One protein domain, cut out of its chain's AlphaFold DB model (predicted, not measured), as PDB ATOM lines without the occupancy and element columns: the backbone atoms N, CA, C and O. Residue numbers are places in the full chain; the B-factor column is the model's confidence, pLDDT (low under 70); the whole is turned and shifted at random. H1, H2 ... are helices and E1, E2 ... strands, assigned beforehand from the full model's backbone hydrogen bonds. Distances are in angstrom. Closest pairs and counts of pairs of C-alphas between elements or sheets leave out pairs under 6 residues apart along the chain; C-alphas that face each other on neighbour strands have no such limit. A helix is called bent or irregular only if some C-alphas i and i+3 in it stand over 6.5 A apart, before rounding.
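AT A GLANCE: This is residues 3 to 113 of the 118 residues of an uncharacterized protein of Peniophora sp. CBMAI 1063 (UniProt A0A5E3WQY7). A ribbon of two parallel strands, E1 and E2, makes one end of a flat domain, with H3 packed mainly on E1 and H5 mainly on E2, over the same face. The other end is built of short helices and loops: H2 crosses H4, H1 touches no helix, and the unnamed residues 85 to 105 loop from H4 back to H5. The 111 printed residues run E1 H1 H2 H3 E2 H4 H5, a mixed class with 55 residues in named elements, under half. The whole is only just compact, close to loose, with a radius of gyration of the C-alphas of 15.5 A and spans of 46 by 33 by 18 A.

HOW THE PARTS SIT: E1, residues 3 to 8, and E2, residues 59 to 65, are parallel at 19 degrees; N 5 and O 61 are 2.8 A apart, within hydrogen-bond range. H3, residues 39 to 51, comes closest to E1 at the C-alphas of Ala 4 and Ala 49, 6.6 A. H5, residues 106 to 112, comes closest to E2 at those of Phe 63 and Ala 108, 5.7 A. H3, with residues 45 to 49 alone, and H5 only just touch, with 3 pairs of C-alphas within 8 A, the closest Arg 48 and Leu 112 at 5.8 A; they run the same way at a steep tilt of 52 degrees. H2, residues 26 to 32, and H4, residues 77 to 84, touch about perpendicular at 90 degrees, closest at the C-alphas of Thr 27 and Val 84, 6.6 A. H1, residues 15 to 21, is apart from H3. Each O i to N i+4 pair is within hydrogen-bond range in H1, H3, H4 and H5; H2 has 0 of 3, but 3 of 4 O i to N i+3 pairs.

IN THESE COORDINATES: E1 begins at C-alpha 3 (46.359, 45.702, 95.535) and is 15.9 A long; E2 is 19.2 A and H3 18.5 A. H5 ends at C-alpha 112 (36.713, 43.535, 103.198). H2 is irregular: C-alphas 28 and 31 are 7.6 A apart. E1, H1 H2 H3 and E2 form a strand-helix-strand unit, parallel neighbour strands with helices between them along the chain. Residues 11 to 12 pair with residues 37 to 38, parallel.

THE WHOLE: The C-alphas of Glu 54 and Glu 83 are farthest apart, 46.2 A. The printed part has no cut. The links E2 to H4 and H4 to H5 are long. Mean pLDDT of the printed part is 93.2; residue 23 alone is under 70.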
ATOM      1  N   ILE A   3      46.547  44.259  95.656       96.75
ATOM      2  CA  ILE A   3      46.359  45.702  95.535       96.75
ATOM      3  C   ILE A   3      44.876  45.991  95.749       96.75
ATOM      4  O   ILE A   3      44.033  45.383  95.089       96.75
ATOM      5  N   ALA A   4      44.571  46.916  96.653       97.88
ATOM      6  CA  ALA A   4      43.243  47.491  96.808       97.88
ATOM      7  C   ALA A   4      43.285  48.950  96.341       97.88
ATOM      8  O   ALA A   4      44.112  49.731  96.810       97.88
ATOM      9  N   SER A   5      42.418  49.318  95.402       98.25
ATOM     10  CA  SER A   5      42.228  50.707  94.980       98.25
ATOM     11  C   SER A   5      40.897  51.220  95.490       98.25
ATOM     12  O   SER A   5      39.849  50.645  95.198       98.25
ATOM     13  N   PHE A   6      40.928  52.324  96.224       98.06
ATOM     14  CA  PHE A   6      39.732  52.906  96.813       98.06
ATOM     15  C   PHE A   6      39.290  54.153  96.069       98.06
ATOM     16  O   PHE A   6      40.084  55.053  95.796       98.06
ATOM     17  N   ARG A   7      37.994  54.211  95.766       96.50
ATOM     18  CA  ARG A   7      37.335  55.394  95.228       96.50
ATOM     19  C   ARG A   7      36.507  56.038  96.336       96.50
ATOM     20  O   ARG A   7      35.376  55.628  96.595       96.50
ATOM     21  N   LEU A   8      37.100  57.049  96.957       95.25
ATOM     22  CA  LEU A   8      36.475  57.886  97.979       95.25
ATOM     23  C   LEU A   8      35.681  59.018  97.323       95.25
ATOM     24  O   LEU A   8      36.042  59.477  96.235       95.25
ATOM     25  N   HIS A   9      34.630  59.477  97.994       93.19
ATOM     26  CA  HIS A   9      33.868  60.667  97.610       93.19
ATOM     27  C   HIS A   9      33.842  61.594  98.807       93.19
ATOM     28  O   HIS A   9      33.549  61.114  99.891       93.19
ATOM     29  N   TRP A  10      34.195  62.864  98.595       93.12
ATOM     30  CA  TRP A  10      34.173  63.944  99.587       93.12
ATOM     31  C   TRP A  10      34.333  63.462 101.043       93.12
ATOM     32  O   TRP A  10      33.356  63.286 101.771       93.12
ATOM     33  N   SER A  11      35.583  63.160 101.408       94.62
ATOM     34  CA  SER A  11      35.943  62.635 102.729       94.62
ATOM     35  C   SER A  11      35.796  63.727 103.779       94.62
ATOM     36  O   SER A  11      36.355  64.809 103.596       94.62
ATOM     37  N   LEU A  12      35.041  63.449 104.838       94.12
ATOM     38  CA  LEU A  12      34.714  64.409 105.889       94.12
ATOM     39  C   LEU A  12      34.919  63.808 107.287       94.12
ATOM     40  O   LEU A  12      34.762  62.594 107.445       94.12
ATOM     41  N   PRO A  13      35.204  64.625 108.318       93.75
ATOM     42  CA  PRO A  13      35.459  64.110 109.664       93.75
ATOM     43  C   PRO A  13      34.233  63.452 110.310       93.75
ATOM     44  O   PRO A  13      34.370  62.467 111.033       93.75
ATOM     45  N   SER A  14      33.024  63.967 110.050       89.50
ATOM     46  CA  SER A  14      31.792  63.460 110.664       89.50
ATOM     47  C   SER A  14      30.550  63.576 109.772       89.50
ATOM     48  O   SER A  14      30.500  64.357 108.819       89.50
ATOM     49  N   THR A  15      29.500  62.827 110.125       83.94
ATOM     50  CA  THR A  15      28.147  62.963 109.553       83.94
ATOM     51  C   THR A  15      27.572  64.372 109.735       83.94
ATOM     52  O   THR A  15      26.896  64.883 108.843       83.94
ATOM     53  N   ALA A  16      27.854  65.021 110.869       85.88
ATOM     54  CA  ALA A  16      27.398  66.380 111.153       85.88
ATOM     55  C   ALA A  16      28.046  67.404 110.209       85.88
ATOM     56  O   ALA A  16      27.355  68.284 109.697       85.88
ATOM     57  N   ASP A  17      29.341  67.243 109.917       84.38
ATOM     58  CA  ASP A  17      30.043  68.077 108.937       84.38
ATOM     59  C   ASP A  17      29.455  67.895 107.537       84.38
ATOM     60  O   ASP A  17      29.263  68.874 106.819       84.38
ATOM     61  N   ALA A  18      29.119  66.657 107.166       83.56
ATOM     62  CA  ALA A  18      28.482  66.355 105.889       83.56
ATOM     63  C   ALA A  18      27.143  67.082 105.735       83.56
ATOM     64  O   ALA A  18      26.901  67.706 104.704       83.56
ATOM     65  N   ASP A  19      26.305  67.073 106.772       80.38
ATOM     66  CA  ASP A  19      25.008  67.753 106.747       80.38
ATOM     67  C   ASP A  19      25.134  69.278 106.784       80.38
ATOM     68  O   ASP A  19      24.429  69.971 106.047       80.38
ATOM     69  N   GLN A  20      26.063  69.816 107.579       81.38
ATOM     70  CA  GLN A  20      26.305  71.255 107.642       81.38
ATOM     71  C   GLN A  20      26.863  71.790 106.317       81.38
ATOM     72  O   GLN A  20      26.393  72.808 105.807       81.38
ATOM     73  N   GLN A  21      27.857  71.112 105.740       77.25
ATOM     74  CA  GLN A  21      28.534  71.553 104.519       77.25
ATOM     75  C   GLN A  21      27.730  71.240 103.251       77.25
ATOM     76  O   GLN A  21      27.993  71.821 102.199       77.25
ATOM     77  N   ALA A  22      26.719  70.369 103.334       74.88
ATOM     78  CA  ALA A  22      25.751  70.179 102.261       74.88
ATOM     79  C   ALA A  22      24.846  71.403 102.045       74.88
ATOM     80  O   ALA A  22      24.111  71.418 101.062       74.88
ATOM     81  N   SER A  23      24.876  72.413 102.928       66.69
ATOM     82  CA  SER A  23      24.083  73.640 102.801       66.69
ATOM     83  C   SER A  23      24.498  74.456 101.566       66.69
ATOM     84  O   SER A  23      25.400  75.288 101.573       66.69
ATOM     85  N   GLY A  24      23.835  74.185 100.447       76.06
ATOM     86  CA  GLY A  24      24.070  74.838  99.168       76.06
ATOM     87  C   GLY A  24      23.138  74.292  98.094       76.06
ATOM     88  O   GLY A  24      22.282  73.461  98.374       76.06
ATOM     89  N   GLU A  25      23.317  74.758  96.858       83.88
ATOM     90  CA  GLU A  25      22.549  74.304  95.693       83.88
ATOM     91  C   GLU A  25      22.915  72.854  95.328       83.88
ATOM     92  O   GLU A  25      24.012  72.632  94.791       83.88
ATOM     93  N   PRO A  26      22.039  71.852  95.560       84.69
ATOM     94  CA  PRO A  26      22.393  70.448  95.351       84.69
ATOM     95  C   PRO A  26      22.758  70.152  93.894       84.69
ATOM     96  O   PRO A  26      23.645  69.346  93.627       84.69
ATOM     97  N   THR A  27      22.150  70.843  92.932       87.31
ATOM     98  CA  THR A  27      22.402  70.646  91.495       87.31
ATOM     99  C   THR A  27      23.865  70.861  91.096       87.31
ATOM    100  O   THR A  27      24.365  70.174  90.204       87.31
ATOM    101  N   LYS A  28      24.613  71.725  91.802       86.94
ATOM    102  CA  LYS A  28      26.053  71.944  91.551       86.94
ATOM    103  C   LYS A  28      26.903  70.709  91.839       86.94
ATOM    104  O   LYS A  28      27.981  70.561  91.264       86.94
ATOM    105  N   ARG A  29      26.417  69.825  92.709       88.56
ATOM    106  CA  ARG A  29      27.087  68.586  93.116       88.56
ATOM    107  C   ARG A  29      26.575  67.355  92.372       88.56
ATOM    108  O   ARG A  29      27.068  66.265  92.596       88.56
ATOM    109  N   ALA A  30      25.690  67.516  91.388       91.56
ATOM    110  CA  ALA A  30      25.181  66.398  90.592       91.56
ATOM    111  C   ALA A  30      26.291  65.459  90.073       91.56
ATOM    112  O   ALA A  30      26.159  64.242  90.139       91.56
ATOM    113  N   ARG A  31      27.432  66.018  89.638       90.81
ATOM    114  CA  ARG A  31      28.560  65.253  89.075       90.81
ATOM    115  C   ARG A  31      29.259  64.305  90.055       90.81
ATOM    116  O   ARG A  31      29.904  63.370  89.588       90.81
ATOM    117  N   ASP A  32      29.177  64.547  91.363       91.00
ATOM    118  CA  ASP A  32      29.706  63.639  92.394       91.00
ATOM    119  C   ASP A  32      28.618  62.728  92.989       91.00
ATOM    120  O   ASP A  32      28.872  62.004  93.953       91.00
ATOM    121  N   LEU A  33      27.410  62.770  92.403       94.50
ATOM    122  CA  LEU A  33      26.212  62.059  92.843       94.50
ATOM    123  C   LEU A  33      25.917  62.253  94.338       94.50
ATOM    124  O   LEU A  33      25.371  61.356  94.984       94.50
ATOM    125  N   TRP A  34      26.279  63.420  94.886       94.38
ATOM    126  CA  TRP A  34      26.117  63.793  96.296       94.38
ATOM    127  C   TRP A  34      26.787  62.818  97.273       94.38
ATOM    128  O   TRP A  34      26.440  62.772  98.461       94.38
ATOM    129  N   GLY A  35      27.739  62.034  96.763       95.00
ATOM    130  CA  GLY A  35      28.497  61.057  97.521       95.00
ATOM    131  C   GLY A  35      29.427  61.738  98.515       95.00
ATOM    132  O   GLY A  35      29.997  62.799  98.252       95.00
ATOM    133  N   TRP A  36      29.588  61.105  99.664       95.44
ATOM    134  CA  TRP A  36      30.495  61.525 100.724       95.44
ATOM    135  C   TRP A  36      30.936  60.287 101.515       95.44
ATOM    136  O   TRP A  36      30.379  59.203 101.321       95.44
ATOM    137  N   VAL A  37      31.936  60.411 102.383       96.94
ATOM    138  CA  VAL A  37      32.371  59.319 103.264       96.94
ATOM    139  C   VAL A  37      33.007  59.885 104.532       96.94
ATOM    140  O   VAL A  37      33.675  60.915 104.475       96.94
ATOM    141  N   GLN A  38      32.826  59.221 105.672       96.56
ATOM    142  CA  GLN A  38      33.508  59.583 106.910       96.56
ATOM    143  C   GLN A  38      34.966  59.101 106.899       96.56
ATOM    144  O   GLN A  38      35.247  57.951 106.555       96.56
ATOM    145  N   GLU A  39      35.889  59.963 107.320       97.00
ATOM    146  CA  GLU A  39      37.334  59.699 107.358       97.00
ATOM    147  C   GLU A  39      37.692  58.434 108.151       97.00
ATOM    148  O   GLU A  39      38.428  57.581 107.650       97.00
ATOM    149  N   ASP A  40      37.109  58.247 109.337       96.62
ATOM    150  CA  ASP A  40      37.348  57.049 110.156       96.62
ATOM    151  C   ASP A  40      36.874  55.764 109.468       96.62
ATOM    152  O   ASP A  40      37.530  54.723 109.546       96.62
ATOM    153  N   ALA A  41      35.757  55.833 108.736       96.81
ATOM    154  CA  ALA A  41      35.257  54.696 107.971       96.81
ATOM    155  C   ALA A  41      36.240  54.324 106.856       96.81
ATOM    156  O   ALA A  41      36.477  53.148 106.585       96.81
ATOM    157  N   VAL A  42      36.846  55.321 106.217       97.25
ATOM    158  CA  VAL A  42      37.884  55.101 105.211       97.25
ATOM    159  C   VAL A  42      39.139  54.493 105.837       97.25
ATOM    160  O   VAL A  42      39.677  53.528 105.291       97.25
ATOM    161  N   ALA A  43      39.591  55.002 106.984       97.44
ATOM    162  CA  ALA A  43      40.739  54.453 107.703       97.44
ATOM    163  C   ALA A  43      40.533  52.971 108.075       97.44
ATOM    164  O   ALA A  43      41.434  52.152 107.871       97.44
ATOM    165  N   ASP A  44      39.329  52.601 108.523       98.00
ATOM    166  CA  ASP A  44      38.936  51.209 108.772       98.00
ATOM    167  C   ASP A  44      39.028  50.344 107.497       98.00
ATOM    168  O   ASP A  44      39.601  49.253 107.533       98.00
ATOM    169  N   ALA A  45      38.581  50.837 106.335       98.00
ATOM    170  CA  ALA A  45      38.745  50.118 105.064       98.00
ATOM    171  C   ALA A  45      40.218  49.894 104.682       98.00
ATOM    172  O   ALA A  45      40.575  48.804 104.221       98.00
ATOM    173  N   PHE A  46      41.082  50.898 104.879       97.88
ATOM    174  CA  PHE A  46      42.528  50.755 104.667       97.88
ATOM    175  C   PHE A  46      43.115  49.668 105.560       97.88
ATOM    176  O   PHE A  46      43.814  48.781 105.062       97.88
ATOM    177  N   LEU A  47      42.786  49.678 106.853       98.25
ATOM    178  CA  LEU A  47      43.262  48.658 107.779       98.25
ATOM    179  C   LEU A  47      42.765  47.262 107.383       98.25
ATOM    180  O   LEU A  47      43.551  46.312 107.369       98.25
ATOM    181  N   ARG A  48      41.494  47.130 106.989       97.88
ATOM    182  CA  ARG A  48      40.912  45.861 106.519       97.88
ATOM    183  C   ARG A  48      41.597  45.335 105.272       97.88
ATOM    184  O   ARG A  48      41.876  44.146 105.202       97.88
ATOM    185  N   ALA A  49      41.911  46.185 104.298       97.38
ATOM    186  CA  ALA A  49      42.614  45.734 103.100       97.38
ATOM    187  C   ALA A  49      44.049  45.273 103.397       97.38
ATOM    188  O   ALA A  49      44.519  44.306 102.797       97.38
ATOM    189  N   LEU A  50      44.736  45.920 104.340       96.50
ATOM    190  CA  LEU A  50      46.081  45.514 104.751       96.50
ATOM    191  C   LEU A  50      46.076  44.215 105.566       96.50
ATOM    192  O   LEU A  50      46.980  43.395 105.417       96.50
ATOM    193  N   THR A  51      45.053  44.017 106.398       96.62
ATOM    194  CA  THR A  51      44.943  42.878 107.325       96.62
ATOM    195  C   THR A  51      44.050  41.744 106.818       96.62
ATOM    196  O   THR A  51      43.893  40.736 107.506       96.62
ATOM    197  N   ALA A  52      43.490  41.863 105.610       95.38
ATOM    198  CA  ALA A  52      42.649  40.832 105.015       95.38
ATOM    199  C   ALA A  52      43.388  39.484 104.956       95.38
ATOM    200  O   ALA A  52      44.585  39.465 104.624       95.38
ATOM    201  N   PRO A  53      42.689  38.359 105.197       92.81
ATOM    202  CA  PRO A  53      43.308  37.042 105.207       92.81
ATOM    203  C   PRO A  53      43.946  36.723 103.855       92.81
ATOM    204  O   PRO A  53      43.556  37.250 102.804       92.81
ATOM    205  N   GLU A  54      44.953  35.857 103.876       90.25
ATOM    206  CA  GLU A  54      45.540  35.341 102.646       90.25
ATOM    207  C   GLU A  54      44.452  34.689 101.776       90.25
ATOM    208  O   GLU A  54      43.535  34.043 102.277       90.25
ATOM    209  N   GLY A  55      44.502  34.935 100.467       90.62
ATOM    210  CA  GLY A  55      43.476  34.459  99.536       90.62
ATOM    211  C   GLY A  55      42.178  35.278  99.493       90.62
ATOM    212  O   GLY A  55      41.327  34.959  98.671       90.62
ATOM    213  N   ALA A  56      42.027  36.355 100.283       91.88
ATOM    214  CA  ALA A  56      40.842  37.229 100.206       91.88
ATOM    215  C   ALA A  56      40.587  37.776  98.785       91.88
ATOM    216  O   ALA A  56      39.442  37.907  98.360       91.88
ATOM    217  N   TRP A  57      41.663  38.079  98.053       95.69
ATOM    218  CA  TRP A  57      41.672  38.292  96.606       95.69
ATOM    219  C   TRP A  57      43.099  38.141  96.065       95.69
ATOM    220  O   TRP A  57      44.075  38.093  96.823       95.69
ATOM    221  N   THR A  58      43.228  38.109  94.740       95.44
ATOM    222  CA  THR A  58      44.511  38.073  94.030       95.44
ATOM    223  C   THR A  58      44.601  39.216  93.028       95.44
ATOM    224  O   THR A  58      43.616  39.531  92.368       95.44
ATOM    225  N   GLY A  59      45.784  39.809  92.864       95.75
ATOM    226  CA  GLY A  59      45.983  40.889  91.899       95.75
ATOM    227  C   GLY A  59      45.406  42.211  92.396       95.75
ATOM    228  O   GLY A  59      45.768  42.670  93.481       95.75
ATOM    229  N   HIS A  60      44.555  42.837  91.588       97.25
ATOM    230  CA  HIS A  60      44.015  44.175  91.818       97.25
ATOM    231  C   HIS A  60      42.499  44.142  91.965       97.25
ATOM    232  O   HIS A  60      41.811  43.526  91.159       97.25
ATOM    233  N   GLU A  61      41.996  44.847  92.975       97.94
ATOM    234  CA  GLU A  61      40.569  45.059  93.169       97.94
ATOM    235  C   GLU A  61      40.273  46.536  93.442       97.94
ATOM    236  O   GLU A  61      40.924  47.178  94.269       97.94
ATOM    237  N   ALA A  62      39.260  47.075  92.760       97.94
ATOM    238  CA  ALA A  62      38.719  48.405  93.031       97.94
ATOM    239  C   ALA A  62      37.475  48.331  93.929       97.94
ATOM    240  O   ALA A  62      36.612  47.470  93.712       97.94
ATOM    241  N   PHE A  63      37.368  49.252  94.890       98.06
ATOM    242  CA  PHE A  63      36.255  49.357  95.833       98.06
ATOM    243  C   PHE A  63      35.736  50.793  95.910       98.06
ATOM    244  O   PHE A  63      36.517  51.743  96.021       98.06
ATOM    245  N   TYR A  64      34.414  50.944  95.894       98.06
ATOM    246  CA  TYR A  64      33.771  52.173  96.338       98.06
ATOM    247  C   TYR A  64      33.717  52.180  97.862       98.06
ATOM    248  O   TYR A  64      33.303  51.188  98.462       98.06
ATOM    249  N   LEU A  65      34.138  53.294  98.458       97.75
ATOM    250  CA  LEU A  65      33.966  53.573  99.880       97.75
ATOM    251  C   LEU A  65      33.187  54.880  99.978       97.75
ATOM    252  O   LEU A  65      33.749  55.967  99.835       97.75
ATOM    253  N   VAL A  66      31.872  54.751 100.104       97.19
ATOM    254  CA  VAL A  66      30.929  55.869 100.114       97.19
ATOM    255  C   VAL A  66      29.865  55.584 101.164       97.19
ATOM    256  O   VAL A  66      29.483  54.430 101.369       97.19
ATOM    257  N   ALA A  67      29.404  56.625 101.845       96.19
ATOM    258  CA  ALA A  67      28.287  56.530 102.764       96.19
ATOM    259  C   ALA A  67      27.021  56.018 102.044       96.19
ATOM    260  O   ALA A  67      26.792  56.340 100.873       96.19
ATOM    261  N   PRO A  68      26.155  55.255 102.737       94.88
ATOM    262  CA  PRO A  68      24.883  54.790 102.186       94.88
ATOM    263  C   PRO A  68      23.869  55.928 102.017       94.88
ATOM    264  O   PRO A  68      22.789  55.709 101.470       94.88
ATOM    265  N   THR A  69      24.199  57.131 102.492       94.12
ATOM    266  CA  THR A  69      23.374  58.329 102.391       94.12
ATOM    267  C   THR A  69      24.021  59.384 101.499       94.12
ATOM    268  O   THR A  69      25.240  59.517 101.441       94.12
ATOM    269  N   ALA A  70      23.193  60.157 100.809       93.06
ATOM    270  CA  ALA A  70      23.587  61.296  99.997       93.06
ATOM    271  C   ALA A  70      23.475  62.612 100.785       93.06
ATOM    272  O   ALA A  70      22.580  62.795 101.617       93.06
ATOM    273  N   THR A  71      24.353  63.560 100.462       91.56
ATOM    274  CA  THR A  71      24.343  64.928 101.007       91.56
ATOM    275  C   THR A  71      23.539  65.865 100.103       91.56
ATOM    276  O   THR A  71      24.084  66.598  99.282       91.56
ATOM    277  N   THR A  72      22.211  65.819 100.226       84.62
ATOM    278  CA  THR A  72      21.267  66.483  99.301       84.62
ATOM    279  C   THR A  72      20.719  67.827  99.792       84.62
ATOM    280  O   THR A  72      19.771  68.344  99.204       84.62
ATOM    281  N   ALA A  73      21.251  68.384 100.885       84.50
ATOM    282  CA  ALA A  73      20.713  69.592 101.530       84.50
ATOM    283  C   ALA A  73      19.212  69.487 101.893       84.50
ATOM    284  O   ALA A  73      18.472  70.467 101.843       84.50
ATOM    285  N   GLY A  74      18.738  68.278 102.215       84.12
ATOM    286  CA  GLY A  74      17.331  68.010 102.534       84.12
ATOM    287  C   GLY A  74      16.431  67.734 101.323       84.12
ATOM    288  O   GLY A  74      15.266  67.384 101.509       84.12
ATOM    289  N   ALA A  75      16.945  67.831 100.094       88.69
ATOM    290  CA  ALA A  75      16.196  67.444  98.906       88.69
ATOM    291  C   ALA A  75      16.064  65.914  98.779       88.69
ATOM    292  O   ALA A  75      16.931  65.150  99.206       88.69
ATOM    293  N   ASP A  76      14.975  65.468  98.156       94.62
ATOM    294  CA  ASP A  76      14.770  64.061  97.813       94.62
ATOM    295  C   ASP A  76      15.645  63.674  96.611       94.62
ATOM    296  O   ASP A  76      15.616  64.338  95.571       94.62
ATOM    297  N   ILE A  77      16.403  62.584  96.740       95.38
ATOM    298  CA  ILE A  77      17.338  62.142  95.700       95.38
ATOM    299  C   ILE A  77      16.633  61.775  94.385       95.38
ATOM    300  O   ILE A  77      17.172  62.019  93.308       95.38
ATOM    301  N   GLY A  78      15.405  61.252  94.440       95.75
ATOM    302  CA  GLY A  78      14.613  60.939  93.252       95.75
ATOM    303  C   GLY A  78      14.189  62.195  92.490       95.75
ATOM    304  O   GLY A  78      14.204  62.201  91.258       95.75
ATOM    305  N   LYS A  79      13.857  63.279  93.205       95.31
ATOM    306  CA  LYS A  79      13.594  64.592  92.590       95.31
ATOM    307  C   LYS A  79      14.852  65.172  91.948       95.31
ATOM    308  O   LYS A  79      14.786  65.579  90.793       95.31
ATOM    309  N   LEU A  80      15.981  65.143  92.659       94.75
ATOM    310  CA  LEU A  80      17.253  65.645  92.134       94.75
ATOM    311  C   LEU A  80      17.670  64.903  90.863       94.75
ATOM    312  O   LEU A  80      18.005  65.539  89.872       94.75
ATOM    313  N   LEU A  81      17.589  63.569  90.854       95.94
ATOM    314  CA  LEU A  81      17.902  62.774  89.666       95.94
ATOM    315  C   LEU A  81      17.040  63.165  88.462       95.94
ATOM    316  O   LEU A  81      17.577  63.335  87.376       95.94
ATOM    317  N   LYS A  82      15.731  63.365  88.645       95.19
ATOM    318  CA  LYS A  82      14.849  63.813  87.554       95.19
ATOM    319  C   LYS A  82      15.183  65.217  87.055       95.19
ATOM    320  O   LYS A  82      14.982  65.497  85.882       95.19
ATOM    321  N   GLU A  83      15.654  66.094  87.936       95.31
ATOM    322  CA  GLU A  83      16.014  67.469  87.587       95.31
ATOM    323  C   GLU A  83      17.328  67.538  86.800       95.31
ATOM    324  O   GLU A  83      17.389  68.183  85.757       95.31
ATOM    325  N   VAL A  84      18.379  66.868  87.283       96.00
ATOM    326  CA  VAL A  84      19.730  66.986  86.703       96.00
ATOM    327  C   VAL A  84      20.074  65.891  85.692       96.00
ATOM    328  O   VAL A  84      20.980  66.072  84.881       96.00
ATOM    329  N   TYR A  85      19.355  64.769  85.725       96.06
ATOM    330  CA  TYR A  85      19.543  63.607  84.857       96.06
ATOM    331  C   TYR A  85      18.199  63.085  84.305       96.06
ATOM    332  O   TYR A  85      17.911  61.892  84.442       96.06
ATOM    333  N   PRO A  86      17.366  63.940  83.673       96.31
ATOM    334  CA  PRO A  86      16.003  63.579  83.262       96.31
ATOM    335  C   PRO A  86      15.944  62.384  82.300       96.31
ATOM    336  O   PRO A  86      15.003  61.596  82.353       96.31
ATOM    337  N   ASP A  87      16.966  62.234  81.457       96.81
ATOM    338  CA  ASP A  87      17.005  61.231  80.391       96.81
ATOM    339  C   ASP A  87      17.774  59.957  80.780       96.81
ATOM    340  O   ASP A  87      17.938  59.052  79.959       96.81
ATOM    341  N   VAL A  88      18.284  59.866  82.016       95.75
ATOM    342  CA  VAL A  88      19.048  58.694  82.464       95.75
ATOM    343  C   VAL A  88      18.082  57.599  82.924       95.75
ATOM    344  O   VAL A  88      17.367  57.786  83.913       95.75
ATOM    345  N   PRO A  89      18.057  56.428  82.260       94.12
ATOM    346  CA  PRO A  89      17.169  55.348  82.655       94.12
ATOM    347  C   PRO A  89      17.589  54.761  84.004       94.12
ATOM    348  O   PRO A  89      18.768  54.499  84.260       94.12
ATOM    349  N   LEU A  90      16.602  54.501  84.857       93.56
ATOM    350  CA  LEU A  90      16.798  53.769  86.103       93.56
ATOM    351  C   LEU A  90      16.686  52.265  85.842       93.56
ATOM    352  O   LEU A  90      15.882  51.822  85.022       93.56
ATOM    353  N   LYS A  91      17.492  51.473  86.554       92.81
ATOM    354  CA  LYS A  91      17.379  50.010  86.520       92.81
ATOM    355  C   LYS A  91      16.010  49.580  87.049       92.81
ATOM    356  O   LYS A  91      15.477  50.194  87.972       92.81
ATOM    357  N   GLU A  92      15.464  48.504  86.494       94.25
ATOM    358  CA  GLU A  92      14.198  47.940  86.962       94.25
ATOM    359  C   GLU A  92      14.259  47.618  88.466       94.25
ATOM    360  O   GLU A  92      15.263  47.107  88.965       94.25
ATOM    361  N   GLY A  93      13.203  47.980  89.199       92.25
ATOM    362  CA  GLY A  93      13.122  47.818  90.654       92.25
ATOM    363  C   GLY A  93      13.897  48.856  91.476       92.25
ATOM    364  O   GLY A  93      13.746  48.887  92.697       92.25
ATOM    365  N   PHE A  94      14.684  49.738  90.852       93.12
ATOM    366  CA  PHE A  94      15.405  50.796  91.558       93.12
ATOM    367  C   PHE A  94      14.545  52.057  91.700       93.12
ATOM    368  O   PHE A  94      14.261  52.746  90.721       93.12
ATOM    369  N   VAL A  95      14.151  52.375  92.937       94.00
ATOM    370  CA  VAL A  95      13.318  53.543  93.261       94.00
ATOM    371  C   VAL A  95      14.102  54.501  94.169       94.00
ATOM    372  O   VAL A  95      14.089  54.335  95.391       94.00
ATOM    373  N   PRO A  96      14.805  55.502  93.606       94.12
ATOM    374  CA  PRO A  96      15.577  56.451  94.397       94.12
ATOM    375  C   PRO A  96      14.656  57.381  95.188       94.12
ATOM    376  O   PRO A  96      13.772  58.020  94.619       94.12
ATOM    377  N   SER A  97      14.858  57.442  96.504       95.25
ATOM    378  CA  SER A  97      14.045  58.255  97.413       95.25
ATOM    379  C   SER A  97      14.807  58.663  98.676       95.25
ATOM    380  O   SER A  97      15.828  58.070  99.041       95.25
ATOM    381  N   GLY A  98      14.325  59.717  99.332       94.25
ATOM    382  CA  GLY A  98      14.898  60.270 100.552       94.25
ATOM    383  C   GLY A  98      16.350  60.703 100.362       94.25
ATOM    384  O   GLY A  98      16.688  61.389  99.398       94.25
ATOM    385  N   ARG A  99      17.207  60.283 101.298       92.75
ATOM    386  CA  ARG A  99      18.653  60.550 101.301       92.75
ATOM    387  C   ARG A  99      19.470  59.343 100.839       92.75
ATOM    388  O   ARG A  99      20.615  59.216 101.244       92.75
ATOM    389  N   MET A 100      18.901  58.422 100.062       94.62
ATOM    390  CA  MET A 100      19.617  57.223  99.615       94.62
ATOM    391  C   MET A 100      20.859  57.587  98.783       94.62
ATOM    392  O   MET A 100      20.778  58.390  97.855       94.62
ATOM    393  N   GLY A 101      22.005  56.988  99.111       94.69
ATOM    394  CA  GLY A 101      23.237  57.091  98.333       94.69
ATOM    395  C   GLY A 101      23.145  56.339  97.002       94.69
ATOM    396  O   GLY A 101      22.390  55.379  96.858       94.69
ATOM    397  N   LEU A 102      23.924  56.777  96.012       95.31
ATOM    398  CA  LEU A 102      23.863  56.252  94.639       95.31
ATOM    399  C   LEU A 102      25.034  55.324  94.270       95.31
ATOM    400  O   LEU A 102      25.137  54.891  93.122       95.31
ATOM    401  N   TYR A 103      25.907  55.000  95.228       95.56
ATOM    402  CA  TYR A 103      27.065  54.128  95.027       95.56
ATOM    403  C   TYR A 103      26.848  52.750  95.651       95.56
ATOM    404  O   TYR A 103      26.467  52.631  96.814       95.56
ATOM    405  N   ASP A 104      27.158  51.705  94.887       94.75
ATOM    406  CA  ASP A 104      27.104  50.322  95.356       94.75
ATOM    407  C   ASP A 104      28.424  49.927  96.039       94.75
ATOM    408  O   ASP A 104      29.450  49.704  95.389       94.75
ATOM    409  N   CYS A 105      28.385  49.834  97.370       96.94
ATOM    410  CA  CYS A 105      29.517  49.411  98.198       96.94
ATOM    411  C   CYS A 105      29.477  47.914  98.571       96.94
ATOM    412  O   CYS A 105      30.300  47.463  99.370       96.94
ATOM    413  N   SER A 106      28.581  47.111  97.980       96.88
ATOM    414  CA  SER A 106      28.404  45.685  98.317       96.88
ATOM    415  C   SER A 106      29.677  44.848  98.150       96.88
ATOM    416  O   SER A 106      29.908  43.884  98.879       96.88
ATOM    417  N   LYS A 107      30.561  45.225  97.218       97.44
ATOM    418  CA  LYS A 107      31.865  44.574  97.048       97.44
ATOM    419  C   LYS A 107      32.804  44.829  98.231       97.44
ATOM    420  O   LYS A 107      33.502  43.904  98.641       97.44
ATOM    421  N   ALA A 108      32.831  46.051  98.764       97.69
ATOM    422  CA  ALA A 108      33.640  46.384  99.934       97.69
ATOM    423  C   ALA A 108      33.137  45.620 101.168       97.69
ATOM    424  O   ALA A 108      33.938  45.047 101.906       97.69
ATOM    425  N   GLU A 109      31.816  45.504 101.320       97.38
ATOM    426  CA  GLU A 109      31.203  44.659 102.346       97.38
ATOM    427  C   GLU A 109      31.606  43.189 102.178       97.38
ATOM    428  O   GLU A 109      32.130  42.580 103.106       97.38
ATOM    429  N   ARG A 110      31.428  42.613 100.985       96.75
ATOM    430  CA  ARG A 110      31.678  41.185 100.745       96.75
ATOM    431  C   ARG A 110      33.148  40.785 100.879       96.75
ATOM    432  O   ARG A 110      33.428  39.685 101.340       96.75
ATOM    433  N   VAL A 111      34.074  41.624 100.412       96.50
ATOM    434  CA  VAL A 111      35.505  41.271 100.327       96.50
ATOM    435  C   VAL A 111      36.287  41.742 101.550       96.50
ATOM    436  O   VAL A 111      37.176  41.032 102.010       96.50
ATOM    437  N   LEU A 112      35.976  42.929 102.081       96.69
ATOM    438  CA  LEU A 112      36.713  43.535 103.198       96.69
ATOM    439  C   LEU A 112      35.930  43.480 104.519       96.69
ATOM    440  O   LEU A 112      36.474  43.808 105.574       96.69
ATOM    441  N   GLY A 113      34.647  43.105 104.488       96.81
ATOM    442  CA  GLY A 113      33.758  43.239 105.644       96.81
ATOM    443  C   GLY A 113      33.475  44.698 106.003       96.81
ATOM    444  O   GLY A 113      33.125  44.979 107.146       96.81
TER     445      GLY A 113